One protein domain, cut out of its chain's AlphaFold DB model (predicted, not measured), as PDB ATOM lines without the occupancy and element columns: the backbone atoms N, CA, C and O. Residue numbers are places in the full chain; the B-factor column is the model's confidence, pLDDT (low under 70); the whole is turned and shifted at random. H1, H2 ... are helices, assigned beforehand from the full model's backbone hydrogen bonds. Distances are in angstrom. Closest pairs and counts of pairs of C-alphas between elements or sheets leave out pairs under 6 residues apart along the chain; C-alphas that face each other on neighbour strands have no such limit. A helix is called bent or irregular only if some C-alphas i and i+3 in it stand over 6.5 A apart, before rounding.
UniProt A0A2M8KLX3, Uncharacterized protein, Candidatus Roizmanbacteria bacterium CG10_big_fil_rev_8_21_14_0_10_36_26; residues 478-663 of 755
ATOM      1  N   LYS A 478     133.658 122.243  68.132       92.44
ATOM      2  CA  LYS A 478     133.857 122.295  69.593       92.44
ATOM      3  C   LYS A 478     132.970 121.288  70.331       92.44
ATOM      4  O   LYS A 478     133.418 120.690  71.305       92.44
ATOM      5  N   MET A 479     131.732 121.089  69.869       93.38
ATOM      6  CA  MET A 479     130.807 120.098  70.420       93.38
ATOM      7  C   MET A 479     131.363 118.682  70.269       93.38
ATOM      8  O   MET A 479     131.390 117.952  71.254       93.38
ATOM      9  N   ILE A 480     131.841 118.315  69.072       91.62
ATOM     10  CA  ILE A 480     132.429 116.993  68.799       91.62
ATOM     11  C   ILE A 480     133.634 116.751  69.712       91.62
ATOM     12  O   ILE A 480     133.674 115.738  70.404       91.62
ATOM     13  N   GLN A 481     134.560 117.712  69.797       92.62
ATOM     14  CA  GLN A 481     135.744 117.608  70.660       92.62
ATOM     15  C   GLN A 481     135.376 117.386  72.136       92.62
ATOM     16  O   GLN A 481     135.953 116.528  72.801       92.62
ATOM     17  N   LEU A 482     134.394 118.133  72.657       91.19
ATOM     18  CA  LEU A 482     133.925 117.959  74.035       91.19
ATOM     19  C   LEU A 482     133.180 116.634  74.228       91.19
ATOM     20  O   LEU A 482     133.339 115.990  75.261       91.19
ATOM     21  N   GLN A 483     132.387 116.192  73.250       90.75
ATOM     22  CA  GLN A 483     131.702 114.900  73.313       90.75
ATOM     23  C   GLN A 483     132.689 113.731  73.334       90.75
ATOM     24  O   GLN A 483     132.514 112.822  74.141       90.75
ATOM     25  N   GLU A 484     133.738 113.762  72.513       92.06
ATOM     26  CA  GLU A 484     134.789 112.734  72.504       92.06
ATOM     27  C   GLU A 484     135.490 112.612  73.863       92.06
ATOM     28  O   GLU A 484     135.801 111.503  74.301       92.06
ATOM     29  N   GLN A 485     135.676 113.731  74.566       88.25
ATOM     30  CA  GLN A 485     136.254 113.757  75.911       88.25
ATOM     31  C   GLN A 485     135.286 113.244  76.988       88.25
ATOM     32  O   GLN A 485     135.691 112.519  77.898       88.25
ATOM     33  N   LEU A 486     134.004 113.612  76.903       89.38
ATOM     34  CA  LEU A 486     133.036 113.432  77.990       89.38
ATOM     35  C   LEU A 486     132.238 112.119  77.914       89.38
ATOM     36  O   LEU A 486     131.937 111.519  78.949       89.38
ATOM     37  N   LEU A 487     131.935 111.614  76.714       88.12
ATOM     38  CA  LEU A 487     131.143 110.389  76.522       88.12
ATOM     39  C   LEU A 487     131.778 109.131  77.162       88.12
ATOM     40  O   LEU A 487     131.048 108.310  77.728       88.12
ATOM     41  N   PRO A 488     133.114 108.932  77.123       89.88
ATOM     42  CA  PRO A 488     133.751 107.820  77.829       89.88
ATOM     43  C   PRO A 488     133.574 107.898  79.351       89.88
ATOM     44  O   PRO A 488     133.413 106.861  79.997       89.88
ATOM     45  N   LEU A 489     133.572 109.107  79.925       86.12
ATOM     46  CA  LEU A 489     133.362 109.321  81.359       86.12
ATOM     47  C   LEU A 489     131.925 108.983  81.758       86.12
ATOM     48  O   LEU A 489     131.714 108.261  82.731       86.12
ATOM     49  N   GLU A 490     130.943 109.412  80.962       85.38
ATOM     50  CA  GLU A 490     129.531 109.069  81.166       85.38
ATOM     51  C   GLU A 490     129.300 107.553  81.156       85.38
ATOM     52  O   GLU A 490     128.639 107.003  82.042       85.38
ATOM     53  N   LYS A 491     129.917 106.850  80.197       88.50
ATOM     54  CA  LYS A 491     129.865 105.385  80.134       88.50
ATOM     55  C   LYS A 491     130.480 104.738  81.376       88.50
ATOM     56  O   LYS A 491     129.867 103.819  81.918       88.50
ATOM     57  N   LYS A 492     131.635 105.222  81.848       87.12
ATOM     58  CA  LYS A 492     132.290 104.708  83.066       87.12
ATOM     59  C   LYS A 492     131.425 104.897  84.313       87.12
ATOM     60  O   LYS A 492     131.231 103.936  85.050       87.12
ATOM     61  N   VAL A 493     130.839 106.081  84.511       85.94
ATOM     62  CA  VAL A 493     129.936 106.353  85.648       85.94
ATOM     63  C   VAL A 493     128.722 105.421  85.614       85.94
ATOM     64  O   VAL A 493     128.362 104.813  86.625       85.94
ATOM     65  N   LYS A 494     128.102 105.253  84.439       88.38
ATOM     66  CA  LYS A 494     126.954 104.352  84.273       88.38
ATOM     67  C   LYS A 494     127.323 102.895  84.579       88.38
ATOM     68  O   LYS A 494     126.574 102.219  85.282       88.38
ATOM     69  N   GLN A 495     128.479 102.432  84.100       89.12
ATOM     70  CA  GLN A 495     128.985 101.080  84.356       89.12
ATOM     71  C   GLN A 495     129.291 100.841  85.839       89.12
ATOM     72  O   GLN A 495     128.863  99.821  86.378       89.12
ATOM     73  N   ALA A 496     129.955 101.781  86.517       87.81
ATOM     74  CA  ALA A 496     130.269 101.672  87.943       87.81
ATOM     75  C   ALA A 496     128.992 101.555  88.797       87.81
ATOM     76  O   ALA A 496     128.873 100.658  89.638       87.81
ATOM     77  N   ARG A 497     127.978 102.388  88.514       88.75
ATOM     78  CA  ARG A 497     126.667 102.328  89.186       88.75
ATOM     79  C   ARG A 497     125.944 101.004  88.943       88.75
ATOM     80  O   ARG A 497     125.353 100.438  89.864       88.75
ATOM     81  N   GLU A 498     125.983 100.492  87.717       90.06
ATOM     82  CA  GLU A 498     125.343  99.221  87.380       90.06
ATOM     83  C   GLU A 498     126.043  98.026  88.048       90.06
ATOM     84  O   GLU A 498     125.372  97.125  88.559       90.06
ATOM     85  N   SER A 499     127.377  98.037  88.106       88.88
ATOM     86  CA  SER A 499     128.180  97.039  88.823       88.88
ATOM     87  C   SER A 499     127.849  97.019  90.313       88.88
ATOM     88  O   SER A 499     127.545  95.951  90.851       88.88
ATOM     89  N   LEU A 500     127.804  98.187  90.965       90.62
ATOM     90  CA  LEU A 500     127.426  98.298  92.375       90.62
ATOM     91  C   LEU A 500     126.019  97.736  92.630       90.62
ATOM     92  O   LEU A 500     125.828  96.917  93.530       90.62
ATOM     93  N   ARG A 501     125.044  98.096  91.785       91.06
ATOM     94  CA  ARG A 501     123.671  97.573  91.876       91.06
ATOM     95  C   ARG A 501     123.626  96.049  91.739       91.06
ATOM     96  O   ARG A 501     122.915  95.385  92.495       91.06
ATOM     97  N   LYS A 502     124.381  95.475  90.793       90.44
ATOM     98  CA  LYS A 502     124.459  94.017  90.590       90.44
ATOM     99  C   LYS A 502     125.038  93.313  91.815       90.44
ATOM    100  O   LYS A 502     124.478  92.299  92.230       90.44
ATOM    101  N   VAL A 503     126.108  93.840  92.410       90.31
ATOM    102  CA  VAL A 503     126.706  93.257  93.623       90.31
ATOM    103  C   VAL A 503     125.733  93.335  94.802       90.31
ATOM    104  O   VAL A 503     125.453  92.301  95.409       90.31
ATOM    105  N   GLY A 504     125.122  94.500  95.046       88.19
ATOM    106  CA  GLY A 504     124.124  94.672  96.108       88.19
ATOM    107  C   GLY A 504     122.943  93.703  95.975       88.19
ATOM    108  O   GLY A 504     122.566  93.038  96.936       88.19
ATOM    109  N   SER A 505     122.423  93.511  94.756       88.62
ATOM    110  CA  SER A 505     121.330  92.554  94.513       88.62
ATOM    111  C   SER A 505     121.703  91.096  94.824       88.62
ATOM    112  O   SER A 505     120.860  90.324  95.284       88.62
ATOM    113  N   LYS A 506     122.969  90.702  94.609       91.38
ATOM    114  CA  LYS A 506     123.455  89.356  94.944       91.38
ATOM    115  C   LYS A 506     123.539  89.164  96.456       91.38
ATOM    116  O   LYS A 506     123.111  88.119  96.935       91.38
ATOM    117  N   ILE A 507     124.041  90.158  97.191       89.50
ATOM    118  CA  ILE A 507     124.116  90.122  98.661       89.50
ATOM    119  C   ILE A 507     122.722  89.908  99.255       89.50
ATOM    120  O   ILE A 507     122.527  88.979 100.039       89.50
ATOM    121  N   GLU A 508     121.735  90.695  98.823       90.50
ATOM    122  CA  GLU A 508     120.358  90.573  99.313       90.50
ATOM    123  C   GLU A 508     119.739  89.208  98.984       90.50
ATOM    124  O   GLU A 508     119.074  88.606  99.830       90.50
ATOM    125  N   LYS A 509     120.038  88.642  97.806       92.19
ATOM    126  CA  LYS A 509     119.614  87.277  97.456       92.19
ATOM    127  C   LYS A 509     120.179  86.228  98.423       92.19
ATOM    128  O   LYS A 509     119.448  85.328  98.835       92.19
ATOM    129  N   TYR A 510     121.458  86.320  98.789       91.44
ATOM    130  CA  TYR A 510     122.070  85.376  99.729       91.44
ATOM    131  C   TYR A 510     121.561  85.568 101.164       91.44
ATOM    132  O   TYR A 510     121.308  84.574 101.843       91.44
ATOM    133  N   LYS A 511     121.320  86.811 101.607       90.88
ATOM    134  CA  LYS A 511     120.678  87.093 102.906       90.88
ATOM    135  C   LYS A 511     119.269  86.508 102.982       90.88
ATOM    136  O   LYS A 511     118.928  85.860 103.969       90.88
ATOM    137  N   ALA A 512     118.474  86.676 101.926       89.50
ATOM    138  CA  ALA A 512     117.149  86.073 101.834       89.50
ATOM    139  C   ALA A 512     117.221  84.539 101.911       89.50
ATOM    140  O   ALA A 512     116.436  83.925 102.631       89.50
ATOM    141  N   ASN A 513     118.201  83.919 101.243       89.88
ATOM    142  CA  ASN A 513     118.400  82.470 101.310       89.88
ATOM    143  C   ASN A 513     118.793  81.998 102.723       89.88
ATOM    144  O   ASN A 513     118.257  81.002 103.197       89.88
ATOM    145  N   ILE A 514     119.657  82.732 103.438       90.00
ATOM    146  CA  ILE A 514     119.964  82.446 104.852       90.00
ATOM    147  C   ILE A 514     118.692  82.487 105.702       90.00
ATOM    148  O   ILE A 514     118.464  81.565 106.476       90.00
ATOM    149  N   LYS A 515     117.843  83.509 105.532       88.81
ATOM    150  CA  LYS A 515     116.580  83.627 106.276       88.81
ATOM    151  C   LYS A 515     115.651  82.435 106.016       88.81
ATOM    152  O   LYS A 515     115.065  81.897 106.953       88.81
ATOM    153  N   ILE A 516     115.555  81.991 104.762       88.00
ATOM    154  CA  ILE A 516     114.803  80.784 104.389       88.00
ATOM    155  C   ILE A 516     115.353  79.570 105.146       88.00
ATOM    156  O   ILE A 516     114.591  78.888 105.821       88.00
ATOM    157  N   GLN A 517     116.668  79.333 105.111       89.50
ATOM    158  CA  GLN A 517     117.276  78.192 105.808       89.50
ATOM    159  C   GLN A 517     117.160  78.286 107.339       89.50
ATOM    160  O   GLN A 517     116.966  77.275 108.001       89.50
ATOM    161  N   GLN A 518     117.205  79.485 107.922       88.62
ATOM    162  CA  GLN A 518     116.925  79.680 109.350       88.62
ATOM    163  C   GLN A 518     115.481  79.299 109.695       88.62
ATOM    164  O   GLN A 518     115.239  78.677 110.723       88.62
ATOM    165  N   THR A 519     114.536  79.603 108.805       87.06
ATOM    166  CA  THR A 519     113.132  79.184 108.946       87.06
ATOM    167  C   THR A 519     113.000  77.658 108.837       87.06
ATOM    168  O   THR A 519     112.221  77.062 109.574       87.06
ATOM    169  N   VAL A 520     113.812  77.000 107.994       88.31
ATOM    170  CA  VAL A 520     113.911  75.526 107.940       88.31
ATOM    171  C   VAL A 520     114.403  74.949 109.271       88.31
ATOM    172  O   VAL A 520     113.824  73.982 109.757       88.31
ATOM    173  N   LEU A 521     115.432  75.538 109.887       88.56
ATOM    174  CA  LEU A 521     115.936  75.083 111.191       88.56
ATOM    175  C   LEU A 521     114.889  75.235 112.301       88.56
ATOM    176  O   LEU A 521     114.732  74.349 113.135       88.56
ATOM    177  N   GLU A 522     114.132  76.329 112.292       86.88
ATOM    178  CA  GLU A 522     113.048  76.556 113.254       86.88
ATOM    179  C   GLU A 522     111.860  75.611 113.020       86.88
ATOM    180  O   GLU A 522     111.271  75.116 113.980       86.88
ATOM    181  N   LEU A 523     111.568  75.262 111.763       86.44
ATOM    182  CA  LEU A 523     110.625  74.194 111.431       86.44
ATOM    183  C   LEU A 523     111.095  72.836 111.966       86.44
ATOM    184  O   LEU A 523     110.282  72.072 112.481       86.44
ATOM    185  N   VAL A 524     112.392  72.531 111.891       85.06
ATOM    186  CA  VAL A 524     112.937  71.295 112.471       85.06
ATOM    187  C   VAL A 524     112.777  71.269 113.994       85.06
ATOM    188  O   VAL A 524     112.362  70.245 114.544       85.06
ATOM    189  N   LYS A 525     113.039  72.385 114.682       84.00
ATOM    190  CA  LYS A 525     112.797  72.505 116.130       84.00
ATOM    191  C   LYS A 525     111.326  72.278 116.473       84.00
ATOM    192  O   LYS A 525     111.020  71.474 117.352       84.00
ATOM    193  N   TYR A 526     110.423  72.899 115.713       83.38
ATOM    194  CA  TYR A 526     108.978  72.716 115.856       83.38
ATOM    195  C   TYR A 526     108.557  71.247 115.669       83.38
ATOM    196  O   TYR A 526     107.820  70.701 116.491       83.38
ATOM    197  N   LEU A 527     109.093  70.575 114.643       82.12
ATOM    198  CA  LEU A 527     108.891  69.143 114.374       82.12
ATOM    199  C   LEU A 527     109.443  68.232 115.484       82.12
ATOM    200  O   LEU A 527     108.933  67.132 115.679       82.12
ATOM    201  N   SER A 528     110.460  68.692 116.216       78.75
ATOM    202  CA  SER A 528     111.092  67.964 117.326       78.75
ATOM    203  C   SER A 528     110.415  68.214 118.681       78.75
ATOM    204  O   SER A 528     110.831  67.647 119.688       78.75
ATOM    205  N   GLY A 529     109.361  69.039 118.724       73.12
ATOM    206  CA  GLY A 529     108.631  69.378 119.950       73.12
ATOM    207  C   GLY A 529     109.240  70.531 120.755       73.12
ATOM    208  O   GLY A 529     108.804  70.790 121.878       73.12
ATOM    209  N   GLU A 530     110.218  71.246 120.198       77.12
ATOM    210  CA  GLU A 530     110.774  72.457 120.798       77.12
ATOM    211  C   GLU A 530     109.944  73.688 120.406       77.12
ATOM    212  O   GLU A 530     109.468  73.819 119.276       77.12
ATOM    213  N   LYS A 531     109.776  74.636 121.338       67.94
ATOM    214  CA  LYS A 531     109.125  75.919 121.032       67.94
ATOM    215  C   LYS A 531     110.064  76.789 120.192       67.94
ATOM    216  O   LYS A 531     111.070  77.273 120.702       67.94
ATOM    217  N   GLY A 532     109.708  76.993 118.924       64.06
ATOM    218  CA  GLY A 532     110.408  77.898 118.008       64.06
ATOM    219  C   GLY A 532     110.071  79.380 118.227       64.06
ATOM    220  O   GLY A 532     109.124  79.727 118.936       64.06
ATOM    221  N   LEU A 533     110.854  80.257 117.594       68.44
ATOM    222  CA  LEU A 533     110.738  81.725 117.686       68.44
ATOM    223  C   LEU A 533     110.032  82.371 116.478       68.44
ATOM    224  O   LEU A 533     109.934  83.596 116.400       68.44
ATOM    225  N   VAL A 534     109.569  81.568 115.519       77.44
ATOM    226  CA  VAL A 534     109.037  82.026 114.225       77.44
ATOM    227  C   VAL A 534     107.511  81.910 114.188       77.44
ATOM    228  O   VAL A 534     106.928  81.085 114.892       77.44
ATOM    229  N   SER A 535     106.845  82.754 113.392       82.19
ATOM    230  CA  SER A 535     105.387  82.725 113.269       82.19
ATOM    231  C   SER A 535     104.896  81.385 112.703       82.19
ATOM    232  O   SER A 535     105.532  80.798 111.827       82.19
ATOM    233  N   LEU A 536     103.730  80.919 113.167       80.31
ATOM    234  CA  LEU A 536     103.124  79.676 112.673       80.31
ATOM    235  C   LEU A 536     102.903  79.716 111.151       80.31
ATOM    236  O   LEU A 536     103.075  78.706 110.480       80.31
ATOM    237  N   LYS A 537     102.591  80.894 110.600       83.25
ATOM    238  CA  LYS A 537     102.378  81.082 109.164       83.25
ATOM    239  C   LYS A 537     103.652  80.857 108.343       83.25
ATOM    240  O   LYS A 537     103.609  80.160 107.338       83.25
ATOM    241  N   ASP A 538     104.795  81.376 108.792       82.88
ATOM    242  CA  ASP A 538     106.077  81.152 108.105       82.88
ATOM    243  C   ASP A 538     106.495  79.670 108.159       82.88
ATOM    244  O   ASP A 538     107.098  79.151 107.216       82.88
ATOM    245  N   LEU A 539     106.156  78.976 109.254       84.38
ATOM    246  CA  LEU A 539     106.368  77.534 109.400       84.38
ATOM    247  C   LEU A 539     105.468  76.727 108.455       84.38
ATOM    248  O   LEU A 539     105.946  75.776 107.841       84.38
ATOM    249  N   GLN A 540     104.201  77.118 108.300       85.94
ATOM    250  CA  GLN A 540     103.270  76.519 107.337       85.94
ATOM    251  C   GLN A 540     103.773  76.684 105.897       85.94
ATOM    252  O   GLN A 540     103.866  75.705 105.154       85.94
ATOM    253  N   ASP A 541     104.170  77.904 105.529       85.06
ATOM    254  CA  ASP A 541     104.643  78.231 104.183       85.06
ATOM    255  C   ASP A 541     105.923  77.449 103.831       85.06
ATOM    256  O   ASP A 541     106.019  76.835 102.760       85.06
ATOM    257  N   ILE A 542     106.911  77.405 104.736       87.75
ATOM    258  CA  ILE A 542     108.150  76.650 104.493       87.75
ATOM    259  C   ILE A 542     107.911  75.134 104.535       87.75
ATOM    260  O   ILE A 542     108.520  74.407 103.747       87.75
ATOM    261  N   ALA A 543     107.003  74.645 105.389       86.94
ATOM    262  CA  ALA A 543     106.635  73.233 105.440       86.94
ATOM    263  C   ALA A 543     106.026  72.774 104.114       86.94
ATOM    264  O   ALA A 543     106.467  71.756 103.583       86.94
ATOM    265  N   GLY A 544     105.122  73.558 103.515       86.31
ATOM    266  CA  GLY A 544     104.571  73.280 102.185       86.31
ATOM    267  C   GLY A 544     105.650  73.229 101.094       86.31
ATOM    268  O   GLY A 544     105.660  72.325 100.250       86.31
ATOM    269  N   ILE A 545     106.629  74.143 101.135       86.44
ATOM    270  CA  ILE A 545     107.766  74.156 100.195       86.44
ATOM    271  C   ILE A 545     108.624  72.891 100.345       86.44
ATOM    272  O   ILE A 545     108.897  72.210  99.349       86.44
ATOM    273  N   ILE A 546     109.040  72.550 101.569       87.50
ATOM    274  CA  ILE A 546     109.868  71.362 101.827       87.50
ATOM    275  C   ILE A 546     109.079  70.088 101.521       87.50
ATOM    276  O   ILE A 546     109.628  69.181 100.895       87.50
ATOM    277  N   LYS A 547     107.789  70.019 101.875       90.00
ATOM    278  CA  LYS A 547     106.897  68.892 101.564       90.00
ATOM    279  C   LYS A 547     106.893  68.615 100.071       90.00
ATOM    280  O   LYS A 547     107.119  67.479  99.657       90.00
ATOM    281  N   ASN A 548     106.703  69.646  99.252       85.81
ATOM    282  CA  ASN A 548     106.698  69.519  97.795       85.81
ATOM    283  C   ASN A 548     108.059  69.067  97.247       85.81
ATOM    284  O   ASN A 548     108.116  68.203  96.368       85.81
ATOM    285  N   GLN A 549     109.163  69.605  97.775       85.94
ATOM    286  CA  GLN A 549     110.511  69.171  97.398       85.94
ATOM    287  C   GLN A 549     110.749  67.698  97.745       85.94
ATOM    288  O   GLN A 549     111.186  66.925  96.893       85.94
ATOM    289  N   ARG A 550     110.415  67.288  98.972       86.06
ATOM    290  CA  ARG A 550     110.610  65.918  99.460       86.06
ATOM    291  C   ARG A 550     109.664  64.924  98.798       86.06
ATOM    292  O   ARG A 550     110.096  63.814  98.507       86.06
ATOM    293  N   SER A 551     108.446  65.333  98.448       85.38
ATOM    294  CA  SER A 551     107.507  64.529  97.654       85.38
ATOM    295  C   SER A 551     108.062  64.233  96.261       85.38
ATOM    296  O   SER A 551     108.064  63.080  95.837       85.38
ATOM    297  N   LYS A 552     108.651  65.233  95.589       83.88
ATOM    298  CA  LYS A 552     109.363  65.026  94.314       83.88
ATOM    299  C   LYS A 552     110.613  64.160  94.473       83.88
ATOM    300  O   LYS A 552     110.903  63.337  93.608       83.88
ATOM    301  N   SER A 553     111.380  64.331  95.553       81.06
ATOM    302  CA  SER A 553     112.523  63.456  95.853       81.06
ATOM    303  C   SER A 553     112.083  62.007  96.051       81.06
ATOM    304  O   SER A 553     112.726  61.112  95.513       81.06
ATOM    305  N   LEU A 554     110.972  61.782  96.757       82.94
ATOM    306  CA  LEU A 554     110.385  60.463  96.979       82.94
ATOM    307  C   LEU A 554     109.880  59.840  95.672       82.94
ATOM    308  O   LEU A 554     110.152  58.672  95.415       82.94
ATOM    309  N   GLU A 555     109.196  60.606  94.823       82.25
ATOM    310  CA  GLU A 555     108.736  60.155  93.504       82.25
ATOM    311  C   GLU A 555     109.914  59.753  92.603       82.25
ATOM    312  O   GLU A 555     109.938  58.653  92.051       82.25
ATOM    313  N   ASN A 556     110.946  60.598  92.524       78.12
ATOM    314  CA  ASN A 556     112.158  60.310  91.756       78.12
ATOM    315  C   ASN A 556     112.922  59.098  92.301       78.12
ATOM    316  O   ASN A 556     113.435  58.293  91.523       78.12
ATOM    317  N   ALA A 557     113.015  58.964  93.623       74.19
ATOM    318  CA  ALA A 557     113.689  57.840  94.256       74.19
ATOM    319  C   ALA A 557     112.907  56.528  94.053       74.19
ATOM    320  O   ALA A 557     113.516  55.511  93.733       74.19
ATOM    321  N   ARG A 558     111.566  56.560  94.104       77.12
ATOM    322  CA  ARG A 558     110.694  55.422  93.752       77.12
ATOM    323  C   ARG A 558     110.795  55.043  92.275       77.12
ATOM    324  O   ARG A 558     110.843  53.857  91.959       77.12
ATOM    325  N   ARG A 559     110.894  56.022  91.370       75.75
ATOM    326  CA  ARG A 559     111.116  55.774  89.935       75.75
ATOM    327  C   ARG A 559     112.462  55.092  89.684       75.75
ATOM    328  O   ARG A 559     112.509  54.062  89.026       75.75
ATOM    329  N   LYS A 560     113.541  55.595  90.297       70.50
ATOM    330  CA  LYS A 560     114.873  54.963  90.244       70.50
ATOM    331  C   LYS A 560     114.889  53.557  90.855       70.50
ATOM    332  O   LYS A 560     115.567  52.675  90.337       70.50
ATOM    333  N   GLN A 561     114.138  53.339  91.935       71.56
ATOM    334  CA  GLN A 561     113.974  52.025  92.562       71.56
ATOM    335  C   GLN A 561     113.261  51.028  91.636       71.56
ATOM    336  O   GLN A 561     113.656  49.865  91.589       71.56
ATOM    337  N   ALA A 562     112.255  51.476  90.879       70.50
ATOM    338  CA  ALA A 562     111.570  50.660  89.878       70.50
ATOM    339  C   ALA A 562     112.458  50.349  88.657       70.50
ATOM    340  O   ALA A 562     112.379  49.255  88.105       70.50
ATOM    341  N   GLU A 563     113.334  51.280  88.266       70.06
ATOM    342  CA  GLU A 563     114.255  51.136  87.127       70.06
ATOM    343  C   GLU A 563     115.508  50.288  87.443       70.06
ATOM    344  O   GLU A 563     116.113  49.738  86.526       70.06
ATOM    345  N   ASN A 564     115.920  50.157  88.714       63.88
ATOM    346  CA  ASN A 564     117.124  49.407  89.119       63.88
ATOM    347  C   ASN A 564     117.027  48.845  90.558       63.88
ATOM    348  O   ASN A 564     117.782  49.214  91.461       63.88
ATOM    349  N   ALA A 565     116.112  47.898  90.787       55.53
ATOM    350  CA  ALA A 565     115.802  47.361  92.121       55.53
ATOM    351  C   ALA A 565     116.978  46.662  92.854       55.53
ATOM    352  O   ALA A 565     116.950  46.519  94.077       55.53
ATOM    353  N   ALA A 566     118.031  46.243  92.145       56.47
ATOM    354  CA  ALA A 566     119.099  45.399  92.693       56.47
ATOM    355  C   ALA A 566     120.314  46.147  93.295       56.47
ATOM    356  O   ALA A 566     121.254  45.489  93.739       56.47
ATOM    357  N   ARG A 567     120.341  47.490  93.328       58.62
ATOM    358  CA  ARG A 567     121.554  48.253  93.718       58.62
ATOM    359  C   ARG A 567     121.361  49.451  94.656       58.62
ATOM    360  O   ARG A 567     122.281  50.246  94.787       58.62
ATOM    361  N   LEU A 568     120.222  49.571  95.339       61.62
ATOM    362  CA  LEU A 568     120.084  50.595  96.384       61.62
ATOM    363  C   LEU A 568     120.969  50.251  97.586       61.62
ATOM    364  O   LEU A 568     120.841  49.164  98.162       61.62
ATOM    365  N   THR A 569     121.838  51.183  97.961       66.38
ATOM    366  CA  THR A 569     122.647  51.128  99.183       66.38
ATOM    367  C   THR A 569     121.756  51.108 100.432       66.38
ATOM    368  O   THR A 569     120.576  51.470 100.394       66.38
ATOM    369  N   VAL A 570     122.302  50.660 101.568       67.31
ATOM    370  CA  VAL A 570     121.571  50.619 102.851       67.31
ATOM    371  C   VAL A 570     121.101  52.021 103.272       67.31
ATOM    372  O   VAL A 570     119.991  52.169 103.782       67.31
ATOM    373  N   GLU A 571     121.891  53.059 102.982       66.38
ATOM    374  CA  GLU A 571     121.509  54.462 103.195       66.38
ATOM    375  C   GLU A 571     120.340  54.896 102.307       66.38
ATOM    376  O   GLU A 571     119.378  55.466 102.813       66.38
ATOM    377  N   GLU A 572     120.354  54.571 101.010       67.31
ATOM    378  CA  GLU A 572     119.266  54.943 100.092       67.31
ATOM    379  C   GLU A 572     117.936  54.260 100.444       67.31
ATOM    380  O   GLU A 572     116.870  54.854 100.272       67.31
ATOM    381  N   ARG A 573     117.976  53.029 100.976       67.94
ATOM    382  CA  ARG A 573     116.777  52.338 101.488       67.94
ATOM    383  C   ARG A 573     116.235  52.998 102.752       67.94
ATOM    384  O   ARG A 573     115.031  53.207 102.858       67.94
ATOM    385  N   THR A 574     117.118  53.368 103.676       67.38
ATOM    386  CA  THR A 574     116.742  54.059 104.920       67.38
ATOM    387  C   THR A 574     116.170  55.454 104.627       67.38
ATOM    388  O   THR A 574     115.209  55.878 105.271       67.38
ATOM    389  N   ASP A 575     116.686  56.136 103.598       66.88
ATOM    390  CA  ASP A 575     116.164  57.422 103.118       66.88
ATOM    391  C   ASP A 575     114.772  57.308 102.501       66.88
ATOM    392  O   ASP A 575     113.875  58.092 102.818       66.88
ATOM    393  N   LEU A 576     114.563  56.295 101.661       72.69
ATOM    394  CA  LEU A 576     113.269  56.004 101.045       72.69
ATOM    395  C   LEU A 576     112.186  55.630 102.066       72.69
ATOM    396  O   LEU A 576     111.027  56.002 101.878       72.69
ATOM    397  N   GLU A 577     112.550  54.919 103.134       73.75
ATOM    398  CA  GLU A 577     111.623  54.533 104.204       73.75
ATOM    399  C   GLU A 577     111.247  55.701 105.129       73.75
ATOM    400  O   GLU A 577     110.124  55.729 105.628       73.75
ATOM    401  N   GLY A 578     112.147  56.666 105.356       75.19
ATOM    402  CA  GLY A 578     111.906  57.809 106.251       75.19
ATOM    403  C   GLY A 578     111.229  59.022 105.596       75.19
ATOM    404  O   GLY A 578     110.620  59.839 106.287       75.19
ATOM    405  N   LEU A 579     111.310  59.158 104.266       81.50
ATOM    406  CA  LEU A 579     110.713  60.277 103.518       81.50
ATOM    407  C   LEU A 579     109.178  60.377 103.639       81.50
ATOM    408  O   LEU A 579     108.698  61.496 103.819       81.50
ATOM    409  N   PRO A 580     108.390  59.282 103.559       86.00
ATOM    410  CA  PRO A 580     106.939  59.342 103.746       86.00
ATOM    411  C   PRO A 580     106.535  59.891 105.117       86.00
ATOM    412  O   PRO A 580     105.626  60.716 105.202       86.00
ATOM    413  N   ASP A 581     107.246  59.486 106.172       82.62
ATOM    414  CA  ASP A 581     106.993  59.945 107.540       82.62
ATOM    415  C   ASP A 581     107.293  61.443 107.687       82.62
ATOM    416  O   ASP A 581     106.502  62.180 108.274       82.62
ATOM    417  N   LEU A 582     108.393  61.918 107.091       85.31
ATOM    418  CA  LEU A 582     108.725  63.343 107.058       85.31
ATOM    419  C   LEU A 582     107.706  64.153 106.237       85.31
ATOM    420  O   LEU A 582     107.306  65.229 106.665       85.31
ATOM    421  N   ILE A 583     107.260  63.653 105.079       86.44
ATOM    422  CA  ILE A 583     106.245  64.321 104.243       86.44
ATOM    423  C   ILE A 583     104.930  64.469 105.010       86.44
ATOM    424  O   ILE A 583     104.361  65.557 105.018       86.44
ATOM    425  N   LYS A 584     104.488  63.412 105.700       86.12
ATOM    426  CA  LYS A 584     103.273  63.441 106.525       86.12
ATOM    427  C   LYS A 584     103.403  64.415 107.699       86.12
ATOM    428  O   LYS A 584     102.461  65.143 108.006       86.12
ATOM    429  N   ALA A 585     104.573  64.464 108.337       85.44
ATOM    430  CA  ALA A 585     104.840  65.428 109.399       85.44
ATOM    431  C   ALA A 585     104.796  66.875 108.874       85.44
ATOM    432  O   ALA A 585     104.144  67.716 109.481       85.44
ATOM    433  N   LEU A 586     105.403  67.155 107.715       88.31
ATOM    434  CA  LEU A 586     105.364  68.473 107.065       88.31
ATOM    435  C   LEU A 586     103.948  68.876 106.630       88.31
ATOM    436  O   LEU A 586     103.569  70.030 106.792       88.31
ATOM    437  N   GLU A 587     103.157  67.929 106.122       89.12
ATOM    438  CA  GLU A 587     101.745  68.140 105.787       89.12
ATOM    439  C   GLU A 587     100.924  68.505 107.028       89.12
ATOM    440  O   GLU A 587     100.096  69.406 106.978       89.12
ATOM    441  N   THR A 588     101.192  67.871 108.167       85.44
ATOM    442  CA  THR A 588     100.524  68.198 109.438       85.44
ATOM    443  C   THR A 588     100.871  69.623 109.896       85.44
ATOM    444  O   THR A 588      99.984  70.373 110.300       85.44
ATOM    445  N   VAL A 589     102.137  70.045 109.755       86.94
ATOM    446  CA  VAL A 589     102.552  71.431 110.054       86.94
ATOM    447  C   VAL A 589     101.885  72.439 109.119       86.94
ATOM    448  O   VAL A 589     101.436  73.482 109.580       86.94
ATOM    449  N   GLU A 590     101.785  72.138 107.823       87.50
ATOM    450  CA  GLU A 590     101.116  72.989 106.827       87.50
ATOM    451  C   GLU A 590      99.637  73.241 107.173       87.50
ATOM    452  O   GLU A 590      99.146  74.354 106.993       87.50
ATOM    453  N   HIS A 591      98.952  72.258 107.769       87.06
ATOM    454  CA  HIS A 591      97.580  72.399 108.277       87.06
ATOM    455  C   HIS A 591      97.488  73.114 109.642       87.06
ATOM    456  O   HIS A 591      96.392  73.342 110.146       87.06
ATOM    457  N   GLY A 592      98.619  73.530 110.226       80.75
ATOM    458  CA  GLY A 592      98.679  74.245 111.507       80.75
ATOM    459  C   GLY A 592      98.636  73.346 112.743       80.75
ATOM    460  O   GLY A 592      98.391  73.840 113.841       80.75
ATOM    461  N   GLU A 593      98.874  72.045 112.583       83.00
ATOM    462  CA  GLU A 593      98.824  71.059 113.662       83.00
ATOM    463  C   GLU A 593     100.233  70.656 114.134       83.00
ATOM    464  O   GLU A 593     101.234  70.871 113.444       83.00
ATOM    465  N   GLN A 594     100.328  70.071 115.336       80.06
ATOM    466  CA  GLN A 594     101.586  69.545 115.871       80.06
ATOM    467  C   GLN A 594     101.783  68.086 115.412       80.06
ATOM    468  O   GLN A 594     101.012  67.212 115.816       80.06
ATOM    469  N   PRO A 595     102.811  67.784 114.607       81.56
ATOM    470  CA  PRO A 595     103.067  66.431 114.124       81.56
ATOM    471  C   PRO A 595     103.717  65.529 115.176       81.56
ATOM    472  O   PRO A 595     104.444  65.982 116.058       81.56
ATOM    473  N   ILE A 596     103.535  64.218 115.001       77.06
ATOM    474  CA  ILE A 596     104.327  63.177 115.665       77.06
ATOM    475  C   ILE A 596     105.240  62.554 114.610       77.06
ATOM    476  O   ILE A 596     104.755  61.953 113.650       77.06
ATOM    477  N   ILE A 597     106.556  62.694 114.778       79.50
ATOM    478  CA  ILE A 597     107.551  62.130 113.861       79.50
ATOM    479  C   ILE A 597     108.131  60.823 114.414       79.50
ATOM    480  O   ILE A 597     108.446  60.708 115.598       79.50
ATOM    481  N   SER A 598     108.246  59.808 113.556       78.69
ATOM    482  CA  SER A 598     108.822  58.509 113.916       78.69
ATOM    483  C   SER A 598     110.351  58.585 114.027       78.69
ATOM    484  O   SER A 598     110.990  59.498 113.498       78.69
ATOM    485  N   SER A 599     110.974  57.567 114.631       73.38
ATOM    486  CA  SER A 599     112.439  57.431 114.658       73.38
ATOM    487  C   SER A 599     113.075  57.377 113.262       73.38
ATOM    488  O   SER A 599     114.202  57.837 113.091       73.38
ATOM    489  N   LYS A 600     112.353  56.882 112.246       76.19
ATOM    490  CA  LYS A 600     112.798  56.889 110.841       76.19
ATOM    491  C   LYS A 600     112.678  58.277 110.201       76.19
ATOM    492  O   LYS A 600     113.572  58.686 109.462       76.19
ATOM    493  N   GLY A 601     111.620  59.024 110.523       76.75
ATOM    494  CA  GLY A 601     111.453  60.417 110.099       76.75
ATOM    495  C   GLY A 601     112.507  61.356 110.700       76.75
ATOM    496  O   GLY A 601     112.990  62.252 110.009       76.75
ATOM    497  N   LEU A 602     112.943  61.102 111.942       78.56
ATOM    498  CA  LEU A 602     114.007  61.867 112.612       78.56
ATOM    499  C   LEU A 602     115.352  61.813 111.869       78.56
ATOM    500  O   LEU A 602     116.068  62.809 111.827       78.56
ATOM    501  N   VAL A 603     115.685  60.694 111.214       79.56
ATOM    502  CA  VAL A 603     116.910  60.589 110.397       79.56
ATOM    503  C   VAL A 603     116.869  61.560 109.210       79.56
ATOM    504  O   VAL A 603     117.862  62.225 108.914       79.56
ATOM    505  N   GLN A 604     115.713  61.697 108.553       81.38
ATOM    506  CA  GLN A 604     115.534  62.652 107.451       81.38
ATOM    507  C   GLN A 604     115.466  64.101 107.936       81.38
ATOM    508  O   GLN A 604     115.899  65.015 107.232       81.38
ATOM    509  N   LEU A 605     114.950  64.306 109.147       82.75
ATOM    510  CA  LEU A 605     114.925  65.601 109.809       82.75
ATOM    511  C   LEU A 605     116.346  66.106 110.103       82.75
ATOM    512  O   LEU A 605     116.669  67.240 109.765       82.75
ATOM    513  N   ASN A 606     117.231  65.249 110.616       81.94
ATOM    514  CA  ASN A 606     118.636  65.607 110.853       81.94
ATOM    515  C   ASN A 606     119.380  65.935 109.548       81.94
ATOM    516  O   ASN A 606     120.127  66.905 109.492       81.94
ATOM    517  N   LYS A 607     119.091  65.227 108.445       83.62
ATOM    518  CA  LYS A 607     119.632  65.580 107.118       83.62
ATOM    519  C   LYS A 607     119.192  66.970 106.641       83.62
ATOM    520  O   LYS A 607     119.940  67.634 105.918       83.62
ATOM    521  N   LEU A 608     117.985  67.418 107.004       84.69
ATOM    522  CA  LEU A 608     117.527  68.787 106.737       84.69
ATOM    523  C   LEU A 608     118.311  69.816 107.555       84.69
ATOM    524  O   LEU A 608     118.656  70.853 106.993       84.69
ATOM    525  N   VAL A 609     118.629  69.514 108.819       86.25
ATOM    526  CA  VAL A 609     119.481  70.362 109.674       86.25
ATOM    527  C   VAL A 609     120.862  70.515 109.058       86.25
ATOM    528  O   VAL A 609     121.245  71.634 108.729       86.25
ATOM    529  N   ASP A 610     121.549  69.403 108.784       85.81
ATOM    530  CA  ASP A 610     122.904  69.414 108.220       85.81
ATOM    531  C   ASP A 610     122.959  70.194 106.896       85.81
ATOM    532  O   ASP A 610     123.887  70.962 106.630       85.81
ATOM    533  N   THR A 611     121.931  70.031 106.055       87.06
ATOM    534  CA  THR A 611     121.818  70.754 104.782       87.06
ATOM    535  C   THR A 611     121.596  72.249 105.010       87.06
ATOM    536  O   THR A 611     122.268  73.066 104.379       87.06
ATOM    537  N   ALA A 612     120.667  72.622 105.891       87.06
ATOM    538  CA  ALA A 612     120.338  74.017 106.160       87.06
ATOM    539  C   ALA A 612     121.518  74.759 106.804       87.06
ATOM    540  O   ALA A 612     121.863  75.853 106.355       87.06
ATOM    541  N   GLU A 613     122.192  74.158 107.787       89.62
ATOM    542  CA  GLU A 613     123.378  74.728 108.438       89.62
ATOM    543  C   GLU A 613     124.536  74.906 107.457       89.62
ATOM    544  O   GLU A 613     125.128  75.988 107.387       89.62
ATOM    545  N   LYS A 614     124.808  73.892 106.626       91.38
ATOM    546  CA  LYS A 614     125.834  73.977 105.581       91.38
ATOM    547  C   LYS A 614     125.543  75.101 104.585       91.38
ATOM    548  O   LYS A 614     126.430  75.896 104.287       91.38
ATOM    549  N   VAL A 615     124.301  75.210 104.106       90.06
ATOM    550  CA  VAL A 615     123.893  76.268 103.164       90.06
ATOM    551  C   VAL A 615     123.960  77.652 103.816       90.06
ATOM    552  O   VAL A 615     124.336  78.620 103.152       90.06
ATOM    553  N   ILE A 616     123.625  77.779 105.104       90.38
ATOM    554  CA  ILE A 616     123.784  79.038 105.850       90.38
ATOM    555  C   ILE A 616     125.256  79.443 105.897       90.38
ATOM    556  O   ILE A 616     125.572  80.596 105.595       90.38
ATOM    557  N   GLU A 617     126.151  78.525 106.252       91.12
ATOM    558  CA  GLU A 617     127.574  78.828 106.406       91.12
ATOM    559  C   GLU A 617     128.247  79.145 105.060       91.12
ATOM    560  O   GLU A 617     128.976  80.135 104.941       91.12
ATOM    561  N   GLU A 618     127.916  78.393 104.005       91.88
ATOM    562  CA  GLU A 618     128.350  78.680 102.632       91.88
ATOM    563  C   GLU A 618     127.858  80.057 102.160       91.88
ATOM    564  O   GLU A 618     128.647  80.863 101.661       91.88
ATOM    565  N   ASN A 619     126.579  80.385 102.374       90.88
ATOM    566  CA  ASN A 619     126.032  81.689 101.995       90.88
ATOM    567  C   ASN A 619     126.648  82.839 102.804       90.88
ATOM    568  O   ASN A 619     126.896  83.898 102.233       90.88
ATOM    569  N   LYS A 620     126.938  82.662 104.103       91.56
ATOM    570  CA  LYS A 620     127.643  83.676 104.915       91.56
ATOM    571  C   LYS A 620     129.035  83.964 104.363       91.56
ATOM    572  O   LYS A 620     129.441  85.125 104.312       91.56
ATOM    573  N   LYS A 621     129.763  82.927 103.936       92.00
ATOM    574  CA  LYS A 621     131.078  83.085 103.303       92.00
ATOM    575  C   LYS A 621     130.970  83.865 101.990       92.00
ATOM    576  O   LYS A 621     131.704  84.831 101.803       92.00
ATOM    577  N   ILE A 622     130.006  83.509 101.138       91.06
ATOM    578  CA  ILE A 622     129.757  84.212  99.871       91.06
ATOM    579  C   ILE A 622     129.349  85.671 100.117       91.06
ATOM    580  O   ILE A 622     129.807  86.557  99.398       91.06
ATOM    581  N   ILE A 623     128.526  85.954 101.133       91.25
ATOM    582  CA  ILE A 623     128.161  87.329 101.504       91.25
ATOM    583  C   ILE A 623     129.409  88.135 101.856       91.25
ATOM    584  O   ILE A 623     129.583  89.200 101.280       91.25
ATOM    585  N   LYS A 624     130.313  87.618 102.699       91.12
ATOM    586  CA  LYS A 624     131.566  88.320 103.042       91.12
ATOM    587  C   LYS A 624     132.423  88.624 101.810       91.12
ATOM    588  O   LYS A 624     132.969  89.718 101.685       91.12
ATOM    589  N   GLU A 625     132.528  87.675 100.880       90.62
ATOM    590  CA  GLU A 625     133.236  87.879  99.610       90.62
ATOM    591  C   GLU A 625     132.555  88.959  98.748       90.62
ATOM    592  O   GLU A 625     133.226  89.820  98.173       90.62
ATOM    593  N   LYS A 626     131.218  88.970  98.697       90.44
ATOM    594  CA  LYS A 626     130.441  89.969  97.951       90.44
ATOM    595  C   LYS A 626     130.406  91.345  98.606       90.44
ATOM    596  O   LYS A 626     130.417  92.327  97.877       90.44
ATOM    597  N   GLU A 627     130.435  91.447  99.927       90.12
ATOM    598  CA  GLU A 627     130.561  92.716 100.658       90.12
ATOM    599  C   GLU A 627     131.926  93.377 100.395       90.12
ATOM    600  O   GLU A 627     132.025  94.603 100.268       90.12
ATOM    601  N   LEU A 628     132.981  92.575 100.213       90.94
ATOM    602  CA  LEU A 628     134.283  93.073  99.767       90.94
ATOM    603  C   LEU A 628     134.238  93.576  98.313       90.94
ATOM    604  O   LEU A 628     134.794  94.634  98.013       90.94
ATOM    605  N   GLU A 629     133.564  92.855  97.410       89.38
ATOM    606  CA  GLU A 629     133.300  93.337  96.041       89.38
ATOM    607  C   GLU A 629     132.458  94.623  96.038       89.38
ATOM    608  O   GLU A 629     132.741  95.538  95.266       89.38
ATOM    609  N   GLU A 630     131.459  94.730  96.917       91.00
ATOM    610  CA  GLU A 630     130.595  95.907  97.042       91.00
ATOM    611  C   GLU A 630     131.401  97.121  97.496       91.00
ATOM    612  O   GLU A 630     131.243  98.208  96.949       91.00
ATOM    613  N   SER A 631     132.310  96.931  98.453       88.75
ATOM    614  CA  SER A 631     133.204  97.986  98.936       88.75
ATOM    615  C   SER A 631     134.121  98.506  97.825       88.75
ATOM    616  O   SER A 631     134.299  99.717  97.688       88.75
ATOM    617  N   LYS A 632     134.646  97.613  96.974       89.94
ATOM    618  CA  LYS A 632     135.433  97.995  95.787       89.94
ATOM    619  C   LYS A 632     134.586  98.746  94.758       89.94
ATOM    620  O   LYS A 632     135.010  99.794  94.281       89.94
ATOM    621  N   ALA A 633     133.379  98.261  94.468       88.06
ATOM    622  CA  ALA A 633     132.459  98.923  93.545       88.06
ATOM    623  C   ALA A 633     132.009 100.303  94.063       88.06
ATOM    624  O   ALA A 633     131.892 101.241  93.281       88.06
ATOM    625  N   LYS A 634     131.805 100.462  95.379       89.44
ATOM    626  CA  LYS A 634     131.525 101.764  96.011       89.44
ATOM    627  C   LYS A 634     132.686 102.732  95.822       89.44
ATOM    628  O   LYS A 634     132.451 103.867  95.423       89.44
ATOM    629  N   ALA A 635     133.922 102.291  96.061       89.50
ATOM    630  CA  ALA A 635     135.103 103.124  95.843       89.50
ATOM    631  C   ALA A 635     135.242 103.557  94.371       89.50
ATOM    632  O   ALA A 635     135.545 104.714  94.097       89.50
ATOM    633  N   GLU A 636     134.952 102.661  93.425       88.62
ATOM    634  CA  GLU A 636     134.949 102.973  91.991       88.62
ATOM    635  C   GLU A 636     133.851 103.982  91.607       88.62
ATOM    636  O   GLU A 636     134.101 104.896  90.820       88.62
ATOM    637  N   VAL A 637     132.648 103.877  92.188       90.25
ATOM    638  CA  VAL A 637     131.578 104.878  92.009       90.25
ATOM    639  C   VAL A 637     132.014 106.240  92.546       90.25
ATOM    640  O   VAL A 637     131.886 107.229  91.832       90.25
ATOM    641  N   VAL A 638     132.578 106.297  93.754       89.31
ATOM    642  CA  VAL A 638     133.062 107.551  94.359       89.31
ATOM    643  C   VAL A 638     134.136 108.203  93.487       89.31
ATOM    644  O   VAL A 638     134.077 109.400  93.221       89.31
ATOM    645  N   GLU A 639     135.095 107.420  92.994       88.81
ATOM    646  CA  GLU A 639     136.174 107.935  92.151       88.81
ATOM    647  C   GLU A 639     135.668 108.408  90.782       88.81
ATOM    648  O   GLU A 639     136.042 109.479  90.305       88.81
ATOM    649  N   THR A 640     134.766 107.655  90.148       88.12
ATOM    650  CA  THR A 640     134.167 108.069  88.869       88.12
ATOM    651  C   THR A 640     133.248 109.285  89.019       88.12
ATOM    652  O   THR A 640     133.219 110.129  88.124       88.12
ATOM    653  N   GLU A 641     132.556 109.439  90.152       85.81
ATOM    654  CA  GLU A 641     131.780 110.641  90.482       85.81
ATOM    655  C   GLU A 641     132.670 111.853  90.777       85.81
ATOM    656  O   GLU A 641     132.340 112.959  90.347       85.81
ATOM    657  N   ARG A 642     133.831 111.667  91.415       88.75
ATOM    658  CA  ARG A 642     134.839 112.728  91.574       88.75
ATOM    659  C   ARG A 642     135.327 113.223  90.214       88.75
ATOM    660  O   ARG A 642     135.267 114.419  89.944       88.75
ATOM    661  N   ILE A 643     135.719 112.308  89.324       84.38
ATOM    662  CA  ILE A 643     136.141 112.644  87.954       84.38
ATOM    663  C   ILE A 643     135.005 113.348  87.192       84.38
ATOM    664  O   ILE A 643     135.247 114.291  86.436       84.38
ATOM    665  N   TRP A 644     133.753 112.932  87.394       84.69
ATOM    666  CA  TRP A 644     132.587 113.606  86.818       84.69
ATOM    667  C   TRP A 644     132.444 115.051  87.316       84.69
ATOM    668  O   TRP A 644     132.248 115.961  86.509       84.69
ATOM    669  N   GLN A 645     132.581 115.279  88.625       85.94
ATOM    670  CA  GLN A 645     132.525 116.611  89.235       85.94
ATOM    671  C   GLN A 645     133.666 117.518  88.757       85.94
ATOM    672  O   GLN A 645     133.423 118.682  88.430       85.94
ATOM    673  N   GLU A 646     134.880 116.984  88.628       88.00
ATOM    674  CA  GLU A 646     136.044 117.703  88.086       88.00
ATOM    675  C   GLU A 646     135.825 118.171  86.641       88.00
ATOM    676  O   GLU A 646     136.352 119.203  86.231       88.00
ATOM    677  N   ASN A 647     134.983 117.464  85.883       89.19
ATOM    678  CA  ASN A 647     134.625 117.801  84.504       89.19
ATOM    679  C   ASN A 647     133.296 118.574  84.378       89.19
ATOM    680  O   ASN A 647     132.815 118.793  83.265       89.19
ATOM    681  N   SER A 648     132.699 119.026  85.486       86.12
ATOM    682  CA  SER A 648     131.404 119.732  85.502       86.12
ATOM    683  C   SER A 648     131.360 120.976  84.602       86.12
ATOM    684  O   SER A 648     130.375 121.196  83.899       86.12
ATOM    685  N   GLN A 649     132.444 121.756  84.547       90.31
ATOM    686  CA  GLN A 649     132.548 122.928  83.669       90.31
ATOM    687  C   GLN A 649     132.538 122.551  82.181       90.31
ATOM    688  O   GLN A 649     131.920 123.239  81.368       90.31
ATOM    689  N   SER A 650     133.173 121.436  81.811       90.19
ATOM    690  CA  SER A 650     133.158 120.919  80.439       90.19
ATOM    691  C   SER A 650     131.758 120.447  80.034       90.19
ATOM    692  O   SER A 650     131.337 120.700  78.906       90.19
ATOM    693  N   TRP A 651     131.005 119.843  80.959       86.31
ATOM    694  CA  TRP A 651     129.595 119.487  80.753       86.31
ATOM    695  C   TRP A 651     128.700 120.712  80.568       86.31
ATOM    696  O   TRP A 651     127.916 120.751  79.620       86.31
ATOM    697  N   LEU A 652     128.852 121.735  81.415       90.06
ATOM    698  CA  LEU A 652     128.115 122.993  81.274       90.06
ATOM    699  C   LEU A 652     128.437 123.667  79.935       90.06
ATOM    700  O   LEU A 652     127.545 124.129  79.231       90.06
ATOM    701  N   ARG A 653     129.712 123.662  79.537       91.25
ATOM    702  CA  ARG A 653     130.145 124.191  78.241       91.25
ATOM    703  C   ARG A 653     129.555 123.408  77.069       91.25
ATOM    704  O   ARG A 653     129.149 124.030  76.091       91.25
ATOM    705  N   LEU A 654     129.497 122.077  77.156       91.19
ATOM    706  CA  LEU A 654     128.845 121.241  76.148       91.19
ATOM    707  C   LEU A 654     127.353 121.577  76.039       91.19
ATOM    708  O   LEU A 654     126.852 121.698  74.923       91.19
ATOM    709  N   GLN A 655     126.666 121.766  77.168       89.94
ATOM    710  CA  GLN A 655     125.259 122.165  77.174       89.94
ATOM    711  C   GLN A 655     125.067 123.551  76.550       89.94
ATOM    712  O   GLN A 655     124.303 123.676  75.603       89.94
ATOM    713  N   ASN A 656     125.866 124.544  76.948       90.75
ATOM    714  CA  ASN A 656     125.825 125.883  76.355       90.75
ATOM    715  C   ASN A 656     126.064 125.861  74.835       90.75
ATOM    716  O   ASN A 656     125.420 126.601  74.100       90.75
ATOM    717  N   ILE A 657     126.984 125.021  74.343       90.25
ATOM    718  CA  ILE A 657     127.220 124.869  72.898       90.25
ATOM    719  C   ILE A 657     126.009 124.235  72.208       90.25
ATOM    720  O   ILE A 657     125.652 124.675  71.117       90.25
ATOM    721  N   LYS A 658     125.371 123.227  72.817       88.44
ATOM    722  CA  LYS A 658     124.135 122.633  72.284       88.44
ATOM    723  C   LYS A 658     123.013 123.663  72.215       88.44
ATOM    724  O   LYS A 658     122.363 123.758  71.179       88.44
ATOM    725  N   ASP A 659     122.838 124.459  73.265       85.19
ATOM    726  CA  ASP A 659     121.812 125.500  73.329       85.19
ATOM    727  C   ASP A 659     122.075 126.578  72.263       85.19
ATOM    728  O   ASP A 659     121.185 126.921  71.488       85.19
ATOM    729  N   GLN A 660     123.328 127.028  72.116       84.38
ATOM    730  CA  GLN A 660     123.725 127.950  71.044       84.38
ATOM    731  C   GLN A 660     123.484 127.363  69.647       84.38
ATOM    732  O   GLN A 660     122.977 128.057  68.771       84.38
ATOM    733  N   LEU A 661     123.835 126.095  69.413       82.62
ATOM    734  CA  LEU A 661     123.585 125.425  68.132       82.62
ATOM    735  C   LEU A 661     122.087 125.280  67.838       82.62
ATOM    736  O   LEU A 661     121.694 125.416  66.679       82.62
ATOM    737  N   SER A 662     121.273 125.028  68.866       81.12
ATOM    738  CA  SER A 662     119.813 124.980  68.768       81.12
ATOM    739  C   SER A 662     119.250 126.338  68.345       81.12
ATOM    740  O   SER A 662     118.518 126.415  67.360       81.12
ATOM    741  N   GLU A 663     119.668 127.423  69.002       76.00
ATOM    742  CA  GLU A 663     119.246 128.787  68.648       76.00
ATOM    743  C   GLU A 663     119.682 129.186  67.229       76.00
ATOM    744  O   GLU A 663     118.890 129.734  66.465       76.00
TER     745      GLU A 663
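What this domain is: This is residues 478 to 663 of the 755 residues of an uncharacterized protein of Candidatus Roizmanbacteria bacterium CG10_big_fil_rev_8_21_14_0_10_36_26 (UniProt A0A2M8KLX3). Two long helices, H1b and H4, run side by side in opposite ways as a long stalk; at one end H2 and the bent helix H3 form a head set crosswise, and at the other end H5 packs on H1a. The printed part has 186 residues with five named helices, H1 to H5 in order, and no named strand; its class is all helix. It is extended, with a radius of gyration of the C-alphas of 27.8 A and spans of 82 by 42 by 31 A.

How they stand to each other: H1, residues 478 to 527, was assigned as one helix by its hydrogen bonds but is bent, with C-alphas 485 and 488 6.7 A apart; its arms are H1a, residues 478 to 485, and H1b, residues 488 to 527. H1b touches H4, residues 599 to 646, at a shallow tilt of 19 degrees, opposite ways; their closest C-alphas, of Gln 517 and Ala 612, are 5.2 A apart. With residues 516 to 523 alone, H1b touches H2, residues 536 to 563, about perpendicular at 85 degrees, closest at the C-alphas of Leu 523 and Leu 539, 5.8 A. H3, residues 570 to 590, also one helix by its hydrogen bonds, is bent, with C-alphas 577 and 580 6.7 A apart; its arms are H3a, residues 570 to 577, and H3b, residues 580 to 590. H3b touches H2, closest at the C-alphas of Gln 540 and Glu 590, 4.2 A. H5, residues 648 to 663, touches H1a, closest at the C-alphas of Met 479 and Leu 654, 6.2 A. Every O i to N i+4 pair is within hydrogen-bond range in H1a, H1b, H2, H3a, H3b and H5, and 42 of 44 in H4.

Where its parts are: H1b is 58.7 A long, H4 70.0 A and H2 39.9 A. C-alpha 478 is at (133.857, 122.295, 69.593) and C-alpha 663 at (119.246, 128.787, 68.648).

The domain as a whole: The C-alphas farthest apart, of Ala 566 and Glu 663, are 86.8 A apart. The printed part has no cut, and no link is long. Residues 531 to 533 and 564 to 575 have pLDDT under 70.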